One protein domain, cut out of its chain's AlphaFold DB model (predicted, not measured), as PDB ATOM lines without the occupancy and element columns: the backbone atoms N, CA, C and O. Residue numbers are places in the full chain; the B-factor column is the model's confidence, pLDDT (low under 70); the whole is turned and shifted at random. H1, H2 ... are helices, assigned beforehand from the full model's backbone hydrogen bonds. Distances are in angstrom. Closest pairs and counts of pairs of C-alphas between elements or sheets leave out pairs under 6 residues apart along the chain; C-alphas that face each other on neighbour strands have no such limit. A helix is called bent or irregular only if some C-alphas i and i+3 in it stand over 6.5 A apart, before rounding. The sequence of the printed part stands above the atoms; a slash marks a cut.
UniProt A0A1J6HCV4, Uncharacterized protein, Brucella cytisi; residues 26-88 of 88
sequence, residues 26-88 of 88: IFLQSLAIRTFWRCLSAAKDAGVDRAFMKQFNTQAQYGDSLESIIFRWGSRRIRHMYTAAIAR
ATOM      1  N   ILE A  26      25.601  -8.642   8.449       84.19
ATOM      2  CA  ILE A  26      24.789  -9.611   9.205       84.19
ATOM      3  C   ILE A  26      23.669  -8.900   9.978       84.19
ATOM      4  O   ILE A  26      22.517  -9.350   9.992       84.19
ATOM      5  N   PHE A  27      23.981  -7.763  10.605       85.62
ATOM      6  CA  PHE A  27      22.998  -6.966  11.333       85.62
ATOM      7  C   PHE A  27      21.904  -6.422  10.406       85.62
ATOM      8  O   PHE A  27      20.714  -6.544  10.711       85.62
ATOM      9  N   LEU A  28      22.280  -5.869   9.248       83.69
ATOM     10  CA  LEU A  28      21.333  -5.362   8.254       83.69
ATOM     11  C   LEU A  28      20.451  -6.474   7.678       83.69
ATOM     12  O   LEU A  28      19.244  -6.269   7.530       83.69
ATOM     13  N   GLN A  29      21.014  -7.656   7.417       84.25
ATOM     14  CA  GLN A  29      20.259  -8.826   6.967       84.25
ATOM     15  C   GLN A  29      19.222  -9.245   8.016       84.25
ATOM     16  O   GLN A  29      18.035  -9.377   7.710       84.25
ATOM     17  N   SER A  30      19.640  -9.342   9.278       85.44
ATOM     18  CA  SER A  30      18.754  -9.673  10.399       85.44
ATOM     19  C   SER A  30      17.628  -8.648  10.562       85.44
ATOM     20  O   SER A  30      16.471  -9.007  10.800       85.44
ATOM     21  N   LEU A  31      17.943  -7.359  10.407       87.25
ATOM     22  CA  LEU A  31      16.969  -6.274  10.489       87.25
ATOM     23  C   LEU A  31      15.950  -6.337   9.341       87.25
ATOM     24  O   LEU A  31      14.753  -6.146   9.576       87.25
ATOM     25  N   ALA A  32      16.400  -6.606   8.114       87.56
ATOM     26  CA  ALA A  32      15.535  -6.720   6.942       87.56
ATOM     27  C   ALA A  32      14.558  -7.896   7.079       87.56
ATOM     28  O   ALA A  32      13.356  -7.705   6.894       87.56
ATOM     29  N   ILE A  33      15.047  -9.065   7.508       88.69
ATOM     30  CA  ILE A  33      14.223 -10.259   7.755       88.69
ATOM     31  C   ILE A  33      13.184  -9.989   8.846       88.69
ATOM     32  O   ILE A  33      11.993 -10.218   8.637       88.69
ATOM     33  N   ARG A  34      13.594  -9.432   9.994       89.94
ATOM     34  CA  ARG A  34      12.650  -9.074  11.070       89.94
ATOM     35  C   ARG A  34      11.589  -8.083  10.595       89.94
ATOM     36  O   ARG A  34      10.419  -8.219  10.946       89.94
ATOM     37  N   THR A  35      11.987  -7.096   9.796       89.69
ATOM     38  CA  THR A  35      11.062  -6.093   9.250       89.69
ATOM     39  C   THR A  35      10.070  -6.727   8.281       89.69
ATOM     40  O   THR A  35       8.882  -6.433   8.369       89.69
ATOM     41  N   PHE A  36      10.530  -7.632   7.412       90.31
ATOM     42  CA  PHE A  36       9.669  -8.392   6.509       90.31
ATOM     43  C   PHE A  36       8.594  -9.166   7.264       90.31
ATOM     44  O   PHE A  36       7.412  -8.961   7.004       90.31
ATOM     45  N   TRP A  37       8.985  -9.987   8.240       90.50
ATOM     46  CA  TRP A  37       8.029 -10.782   9.010       90.50
ATOM     47  C   TRP A  37       7.044  -9.919   9.792       90.50
ATOM     48  O   TRP A  37       5.854 -10.224   9.826       90.50
ATOM     49  N   ARG A  38       7.509  -8.804  10.366       91.19
ATOM     50  CA  ARG A  38       6.637  -7.862  11.076       91.19
ATOM     51  C   ARG A  38       5.619  -7.210  10.135       91.19
ATOM     52  O   ARG A  38       4.442  -7.160  10.472       91.19
ATOM     53  N   CYS A  39       6.049  -6.738   8.964       89.38
ATOM     54  CA  CYS A  39       5.151  -6.168   7.957       89.38
ATOM     55  C   CYS A  39       4.186  -7.211   7.392       89.38
ATOM     56  O   CYS A  39       3.019  -6.901   7.198       89.38
ATOM     57  N   LEU A  40       4.646  -8.442   7.168       90.94
ATOM     58  CA  LEU A  40       3.797  -9.528   6.694       90.94
ATOM     59  C   LEU A  40       2.728  -9.889   7.727       90.94
ATOM     60  O   LEU A  40       1.568 -10.019   7.358       90.94
ATOM     61  N   SER A  41       3.094 -10.008   9.006       93.12
ATOM     62  CA  SER A  41       2.124 -10.233  10.084       93.12
ATOM     63  C   SER A  41       1.085  -9.117  10.108       93.12
ATOM     64  O   SER A  41      -0.101  -9.388   9.988       93.12
ATOM     65  N   ALA A  42       1.531  -7.858  10.124       90.69
ATOM     66  CA  ALA A  42       0.629  -6.713  10.152       90.69
ATOM     67  C   ALA A  42      -0.243  -6.600   8.884       90.69
ATOM     68  O   ALA A  42      -1.363  -6.104   8.945       90.69
ATOM     69  N   ALA A  43       0.249  -7.056   7.727       89.50
ATOM     70  CA  ALA A  43      -0.532  -7.128   6.495       89.50
ATOM     71  C   ALA A  43      -1.592  -8.236   6.551       89.50
ATOM     72  O   ALA A  43      -2.696  -8.031   6.054       89.50
ATOM     73  N   LYS A  44      -1.281  -9.383   7.173       92.31
ATOM     74  CA  LYS A  44      -2.248 -10.467   7.415       92.31
ATOM     75  C   LYS A  44      -3.337 -10.026   8.384       92.31
ATOM     76  O   LYS A  44      -4.506 -10.244   8.090       92.31
ATOM     77  N   ASP A  45      -2.963  -9.343   9.461       93.31
ATOM     78  CA  ASP A  45      -3.911  -8.815  10.450       93.31
ATOM     79  C   ASP A  45      -4.863  -7.775   9.829       93.31
ATOM     80  O   ASP A  45      -6.035  -7.707  10.187       93.31
ATOM     81  N   ALA A  46      -4.383  -7.001   8.850       88.69
ATOM     82  CA  ALA A  46      -5.176  -6.027   8.100       88.69
ATOM     83  C   ALA A  46      -5.875  -6.602   6.846       88.69
ATOM     84  O   ALA A  46      -6.550  -5.860   6.138       88.69
ATOM     85  N   GLY A  47      -5.702  -7.891   6.525       90.50
ATOM     86  CA  GLY A  47      -6.291  -8.520   5.331       90.50
ATOM     87  C   GLY A  47      -5.724  -8.047   3.981       90.50
ATOM     88  O   GLY A  47      -6.302  -8.334   2.935       90.50
ATOM     89  N   VAL A  48      -4.589  -7.339   3.980       90.62
ATOM     90  CA  VAL A  48      -3.915  -6.797   2.779       90.62
ATOM     91  C   VAL A  48      -2.670  -7.602   2.380       90.62
ATOM     92  O   VAL A  48      -1.861  -7.165   1.557       90.62
ATOM     93  N   ASP A  49      -2.498  -8.799   2.940       91.81
ATOM     94  CA  ASP A  49      -1.355  -9.686   2.707       91.81
ATOM     95  C   ASP A  49      -1.166 -10.029   1.225       91.81
ATOM     96  O   ASP A  49      -0.040  -9.993   0.728       91.81
ATOM     97  N   ARG A  50      -2.254 -10.277   0.486       88.38
ATOM     98  CA  ARG A  50      -2.193 -10.539  -0.960       88.38
ATOM     99  C   ARG A  50      -1.691  -9.334  -1.748       88.38
ATOM    100  O   ARG A  50      -0.907  -9.511  -2.678       88.38
ATOM    101  N   ALA A  51      -2.124  -8.123  -1.401       87.88
ATOM    102  CA  ALA A  51      -1.682  -6.899  -2.069       87.88
ATOM    103  C   ALA A  51      -0.197  -6.628  -1.784       87.88
ATOM    104  O   ALA A  51       0.575  -6.371  -2.712       87.88
ATOM    105  N   PHE A  52       0.207  -6.790  -0.522       87.56
ATOM    106  CA  PHE A  52       1.599  -6.706  -0.094       87.56
ATOM    107  C   PHE A  52       2.479  -7.735  -0.819       87.56
ATOM    108  O   PHE A  52       3.463  -7.360  -1.454       87.56
ATOM    109  N   MET A  53       2.092  -9.015  -0.812       87.31
ATOM    110  CA  MET A  53       2.833 -10.091  -1.477       87.31
ATOM    111  C   MET A  53       2.841  -9.955  -3.000       87.31
ATOM    112  O   MET A  53       3.832 -10.296  -3.634       87.31
ATOM    113  N   LYS A  54       1.787  -9.409  -3.614       88.50
ATOM    114  CA  LYS A  54       1.780  -9.104  -5.050       88.50
ATOM    115  C   LYS A  54       2.822  -8.041  -5.385       88.50
ATOM    116  O   LYS A  54       3.584  -8.213  -6.335       88.50
ATOM    117  N   GLN A  55       2.881  -6.957  -4.614       84.56
ATOM    118  CA  GLN A  55       3.867  -5.894  -4.820       84.56
ATOM    119  C   GLN A  55       5.294  -6.378  -4.536       84.56
ATOM    120  O   GLN A  55       6.209  -6.026  -5.279       84.56
ATOM    121  N   PHE A  56       5.449  -7.227  -3.518       85.38
ATOM    122  CA  PHE A  56       6.683  -7.942  -3.215       85.38
ATOM    123  C   PHE A  56       7.097  -8.792  -4.433       85.38
ATOM    124  O   PHE A  56       8.085  -8.492  -5.091       85.38
ATOM    125  N   ASN A  57       6.284  -9.758  -4.856       84.75
ATOM    126  CA  ASN A  57       6.619 -10.685  -5.944       84.75
ATOM    127  C   ASN A  57       6.822 -10.016  -7.312       84.75
ATOM    128  O   ASN A  57       7.606 -10.512  -8.109       84.75
ATOM    129  N   THR A  58       6.175  -8.878  -7.591       83.31
ATOM    130  CA  THR A  58       6.348  -8.156  -8.872       83.31
ATOM    131  C   THR A  58       7.788  -7.679  -9.079       83.31
ATOM    132  O   THR A  58       8.237  -7.524 -10.209       83.31
ATOM    133  N   GLN A  59       8.521  -7.426  -7.994       76.69
ATOM    134  CA  GLN A  59       9.912  -6.981  -8.064       76.69
ATOM    135  C   GLN A  59      10.908  -8.144  -7.928       76.69
ATOM    136  O   GLN A  59      12.115  -7.925  -8.049       76.69
ATOM    137  N   ALA A  60      10.428  -9.357  -7.637       81.25
ATOM    138  CA  ALA A  60      11.247 -10.557  -7.532       81.25
ATOM    139  C   ALA A  60      11.544 -11.128  -8.926       81.25
ATOM    140  O   ALA A  60      10.682 -11.119  -9.803       81.25
ATOM    141  N   GLN A  61      12.759 -11.641  -9.130       78.06
ATOM    142  CA  GLN A  61      13.091 -12.402 -10.332       78.06
ATOM    143  C   GLN A  61      12.901 -13.895 -10.070       78.06
ATOM    144  O   GLN A  61      13.053 -14.375  -8.946       78.06
ATOM    145  N   TYR A  62      12.550 -14.639 -11.118       74.88
ATOM    146  CA  TYR A  62      12.380 -16.083 -11.018       74.88
ATOM    147  C   TYR A  62      13.721 -16.740 -10.659       74.88
ATOM    148  O   TYR A  62      14.721 -16.497 -11.328       74.88
ATOM    149  N   GLY A  63      13.740 -17.549  -9.597       77.81
ATOM    150  CA  GLY A  63      14.959 -18.184  -9.076       77.81
ATOM    151  C   GLY A  63      15.653 -17.431  -7.935       77.81
ATOM    152  O   GLY A  63      16.557 -17.992  -7.318       77.81
ATOM    153  N   ASP A  64      15.221 -16.212  -7.593       81.94
ATOM    154  CA  ASP A  64      15.703 -15.538  -6.386       81.94
ATOM    155  C   ASP A  64      15.171 -16.240  -5.120       81.94
ATOM    156  O   ASP A  64      13.976 -16.523  -4.998       81.94
ATOM    157  N   SER A  65      16.038 -16.460  -4.126       83.81
ATOM    158  CA  SER A  65      15.584 -16.889  -2.800       83.81
ATOM    159  C   SER A  65      14.859 -15.748  -2.080       83.81
ATOM    160  O   SER A  65      15.193 -14.571  -2.242       83.81
ATOM    161  N   LEU A  66      13.890 -16.085  -1.222       82.00
ATOM    162  CA  LEU A  66      13.172 -15.094  -0.413       82.00
ATOM    163  C   LEU A  66      14.143 -14.222   0.404       82.00
ATOM    164  O   LEU A  66      13.972 -13.009   0.490       82.00
ATOM    165  N   GLU A  67      15.195 -14.826   0.952       82.06
ATOM    166  CA  GLU A  67      16.240 -14.118   1.692       82.06
ATOM    167  C   GLU A  67      17.040 -13.146   0.821       82.06
ATOM    168  O   GLU A  67      17.254 -12.006   1.236       82.06
ATOM    169  N   SER A  68      17.426 -13.556  -0.394       82.31
ATOM    170  CA  SER A  68      18.109 -12.691  -1.369       82.31
ATOM    171  C   SER A  68      17.265 -11.456  -1.683       82.31
ATOM    172  O   SER A  68      17.756 -10.326  -1.668       82.31
ATOM    173  N   ILE A  69      15.961 -11.653  -1.876       85.12
ATOM    174  CA  ILE A  69      15.011 -10.582  -2.175       85.12
ATOM    175  C   ILE A  69      14.874  -9.618  -0.992       85.12
ATOM    176  O   ILE A  69      14.993  -8.401  -1.163       85.12
ATOM    177  N   ILE A  70      14.647 -10.157   0.211       84.88
ATOM    178  CA  ILE A  70      14.526  -9.376   1.449       84.88
ATOM    179  C   ILE A  70      15.794  -8.551   1.677       84.88
ATOM    180  O   ILE A  70      15.709  -7.362   1.990       84.88
ATOM    181  N   PHE A  71      16.964  -9.162   1.487       82.31
ATOM    182  CA  PHE A  71      18.249  -8.493   1.637       82.31
ATOM    183  C   PHE A  71      18.441  -7.387   0.596       82.31
ATOM    184  O   PHE A  71      18.752  -6.253   0.958       82.31
ATOM    185  N   ARG A  72      18.175  -7.680  -0.683       83.44
ATOM    186  CA  ARG A  72      18.290  -6.723  -1.795       83.44
ATOM    187  C   ARG A  72      17.430  -5.478  -1.588       83.44
ATOM    188  O   ARG A  72      17.794  -4.391  -2.033       83.44
ATOM    189  N   TRP A  73      16.271  -5.614  -0.952       84.44
ATOM    190  CA  TRP A  73      15.366  -4.489  -0.716       84.44
ATOM    191  C   TRP A  73      15.618  -3.770   0.603       84.44
ATOM    192  O   TRP A  73      15.439  -2.551   0.673       84.44
ATOM    193  N   GLY A  74      16.053  -4.498   1.629       85.50
ATOM    194  CA  GLY A  74      16.303  -3.951   2.952       85.50
ATOM    195  C   GLY A  74      15.034  -3.470   3.668       85.50
ATOM    196  O   GLY A  74      13.941  -3.351   3.105       85.50
ATOM    197  N   SER A  75      15.182  -3.149   4.953       82.31
ATOM    198  CA  SER A  75      14.065  -2.800   5.845       82.31
ATOM    199  C   SER A  75      13.242  -1.594   5.371       82.31
ATOM    200  O   SER A  75      12.013  -1.602   5.462       82.31
ATOM    201  N   ARG A  76      13.895  -0.561   4.822       85.50
ATOM    202  CA  ARG A  76      13.232   0.678   4.385       85.50
ATOM    203  C   ARG A  76      12.267   0.440   3.223       85.50
ATOM    204  O   ARG A  76      11.143   0.936   3.260       85.50
ATOM    205  N   ARG A  77      12.684  -0.324   2.208       85.56
ATOM    206  CA  ARG A  77      11.856  -0.593   1.023       85.56
ATOM    207  C   ARG A  77      10.694  -1.524   1.359       85.56
ATOM    208  O   ARG A  77       9.577  -1.255   0.934       85.56
ATOM    209  N   ILE A  78      10.935  -2.540   2.190       86.75
ATOM    210  CA  ILE A  78       9.894  -3.448   2.696       86.75
ATOM    211  C   ILE A  78       8.796  -2.664   3.426       86.75
ATOM    212  O   ILE A  78       7.610  -2.853   3.159       86.75
ATOM    213  N   ARG A  79       9.182  -1.720   4.296       85.56
ATOM    214  CA  ARG A  79       8.224  -0.859   4.999       85.56
ATOM    215  C   ARG A  79       7.415   0.013   4.037       85.56
ATOM    216  O   ARG A  79       6.217   0.173   4.240       85.56
ATOM    217  N   HIS A  80       8.052   0.541   2.990       87.00
ATOM    218  CA  HIS A  80       7.369   1.351   1.981       87.00
ATOM    219  C   HIS A  80       6.331   0.543   1.183       87.00
ATOM    220  O   HIS A  80       5.223   1.027   0.954       87.00
ATOM    221  N   MET A  81       6.650  -0.706   0.820       86.19
ATOM    222  CA  MET A  81       5.701  -1.620   0.167       86.19
ATOM    223  C   MET A  81       4.487  -1.905   1.058       86.19
ATOM    224  O   MET A  81       3.359  -1.865   0.585       86.19
ATOM    225  N   TYR A  82       4.698  -2.123   2.358       85.81
ATOM    226  CA  TYR A  82       3.600  -2.302   3.310       85.81
ATOM    227  C   TYR A  82       2.693  -1.068   3.398       85.81
ATOM    228  O   TYR A  82       1.478  -1.189   3.278       85.81
ATOM    229  N   THR A  83       3.265   0.135   3.526       87.25
ATOM    230  CA  THR A  83       2.463   1.372   3.530       87.25
ATOM    231  C   THR A  83       1.702   1.585   2.222       87.25
ATOM    232  O   THR A  83       0.567   2.047   2.253       87.25
ATOM    233  N   ALA A  84       2.289   1.215   1.081       86.69
ATOM    234  CA  ALA A  84       1.618   1.296  -0.215       86.69
ATOM    235  C   ALA A  84       0.478   0.272  -0.354       86.69
ATOM    236  O   ALA A  84      -0.510   0.559  -1.023       86.69
ATOM    237  N   ALA A  85       0.606  -0.900   0.275       85.44
ATOM    238  CA  ALA A  85      -0.436  -1.921   0.296       85.44
ATOM    239  C   ALA A  85      -1.626  -1.538   1.189       85.44
ATOM    240  O   ALA A  85      -2.740  -1.918   0.867       85.44
ATOM    241  N   ILE A  86      -1.401  -0.784   2.270       83.00
ATOM    242  CA  ILE A  86      -2.476  -0.261   3.137       83.00
ATOM    243  C   ILE A  86      -3.198   0.932   2.514       83.00
ATOM    244  O   ILE A  86      -4.383   1.128   2.750       83.00
ATOM    245  N   ALA A  87      -2.485   1.768   1.761       81.81
ATOM    246  CA  ALA A  87      -3.061   2.960   1.146       81.81
ATOM    247  C   ALA A  87      -3.953   2.659  -0.078       81.81
ATOM    248  O   ALA A  87      -4.473   3.596  -0.685       81.81
ATOM    249  N   ARG A  88      -4.075   1.388  -0.473       64.38
ATOM    250  CA  ARG A  88      -4.909   0.901  -1.578       64.38
ATOM    251  C   ARG A  88      -6.115   0.160  -1.037       64.38
ATOM    252  O   ARG A  88      -7.183   0.319  -1.661       64.38
TER     253      ARG A  88
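What this domain is: This is residues 26 to 88 of the 88 residues of an uncharacterized protein of Brucella cytisi (UniProt A0A1J6HCV4). What shape does the chain make? H1 is a long helix along one side, the later part of the kinked helix H3 runs beside it the same way, and the short helix H2 slants away from the far end of this pair, packing on residues 40 to 43 of H1 and 81 to 85 of H3. The first part of H3, before its kink of 95 degrees near residue 75, turns aside, and residues 59 to 65 loop from H2 to it. What is it built of, and how large is it? The printed part has 63 residues with three named helices, in the order H1, H2, H3, and no named strand: the class is all helix. It is compact, with a radius of gyration of the C-alphas of 11.0 A and spans of 31 by 25 by 15 A.

Where its parts are: Where does the first helix run? H1 is residues 26 to 45, 28.7 A from first to last C-alpha, and begins at C-alpha 26 at (24.789, -9.611, 9.205). Where is the next one? H2 is residues 49 to 58, 14.0 A long, from C-alpha 49 at (-1.355, -9.686, 2.707). And the last? H3 is residues 66 to 86, 21.9 A from first to last C-alpha, and ends at C-alpha 86 at (-2.476, -0.261, 3.137). It is irregular: C-alphas 72 and 75 are 9.6 A apart, and its line is a rough one.

How they stand to each other: How do H1 and H2 stand? They form a helical hairpin and touch at a steep tilt of 45 degrees, opposite ways, H1 with residues 40 to 43 alone. Their closest C-alphas, of Ala 43 and Asp 49, are 4.6 A apart. How does H3 stand to both? H3 touches H1 at a steep tilt of 39 degrees, the same way, and their closest C-alphas, of Ala 32 and Ser 75, are 4.3 A apart. H3 touches H2 with residues 81 to 85 alone, at a steep tilt of 51 degrees, opposite ways; the closest C-alphas, of Phe 52 and Ala 85, are 5.2 A apart. What do the backbones show? In H1 and H2 every O i to N i+4 pair is within hydrogen-bond range; in H3 it is 14 of 17.

The domain as a whole: How far does it reach? The two C-alphas farthest apart, of Ile 26 and Arg 88, are 33.3 A apart. Is the printed part continuous? It has no cut; the link from H1 to H2 is tight, and that from H2 to H3 is short. Where is confidence low? The mean pLDDT of the printed part is 85.7, and residue 88, the chain's last, is the one printed residue under 70.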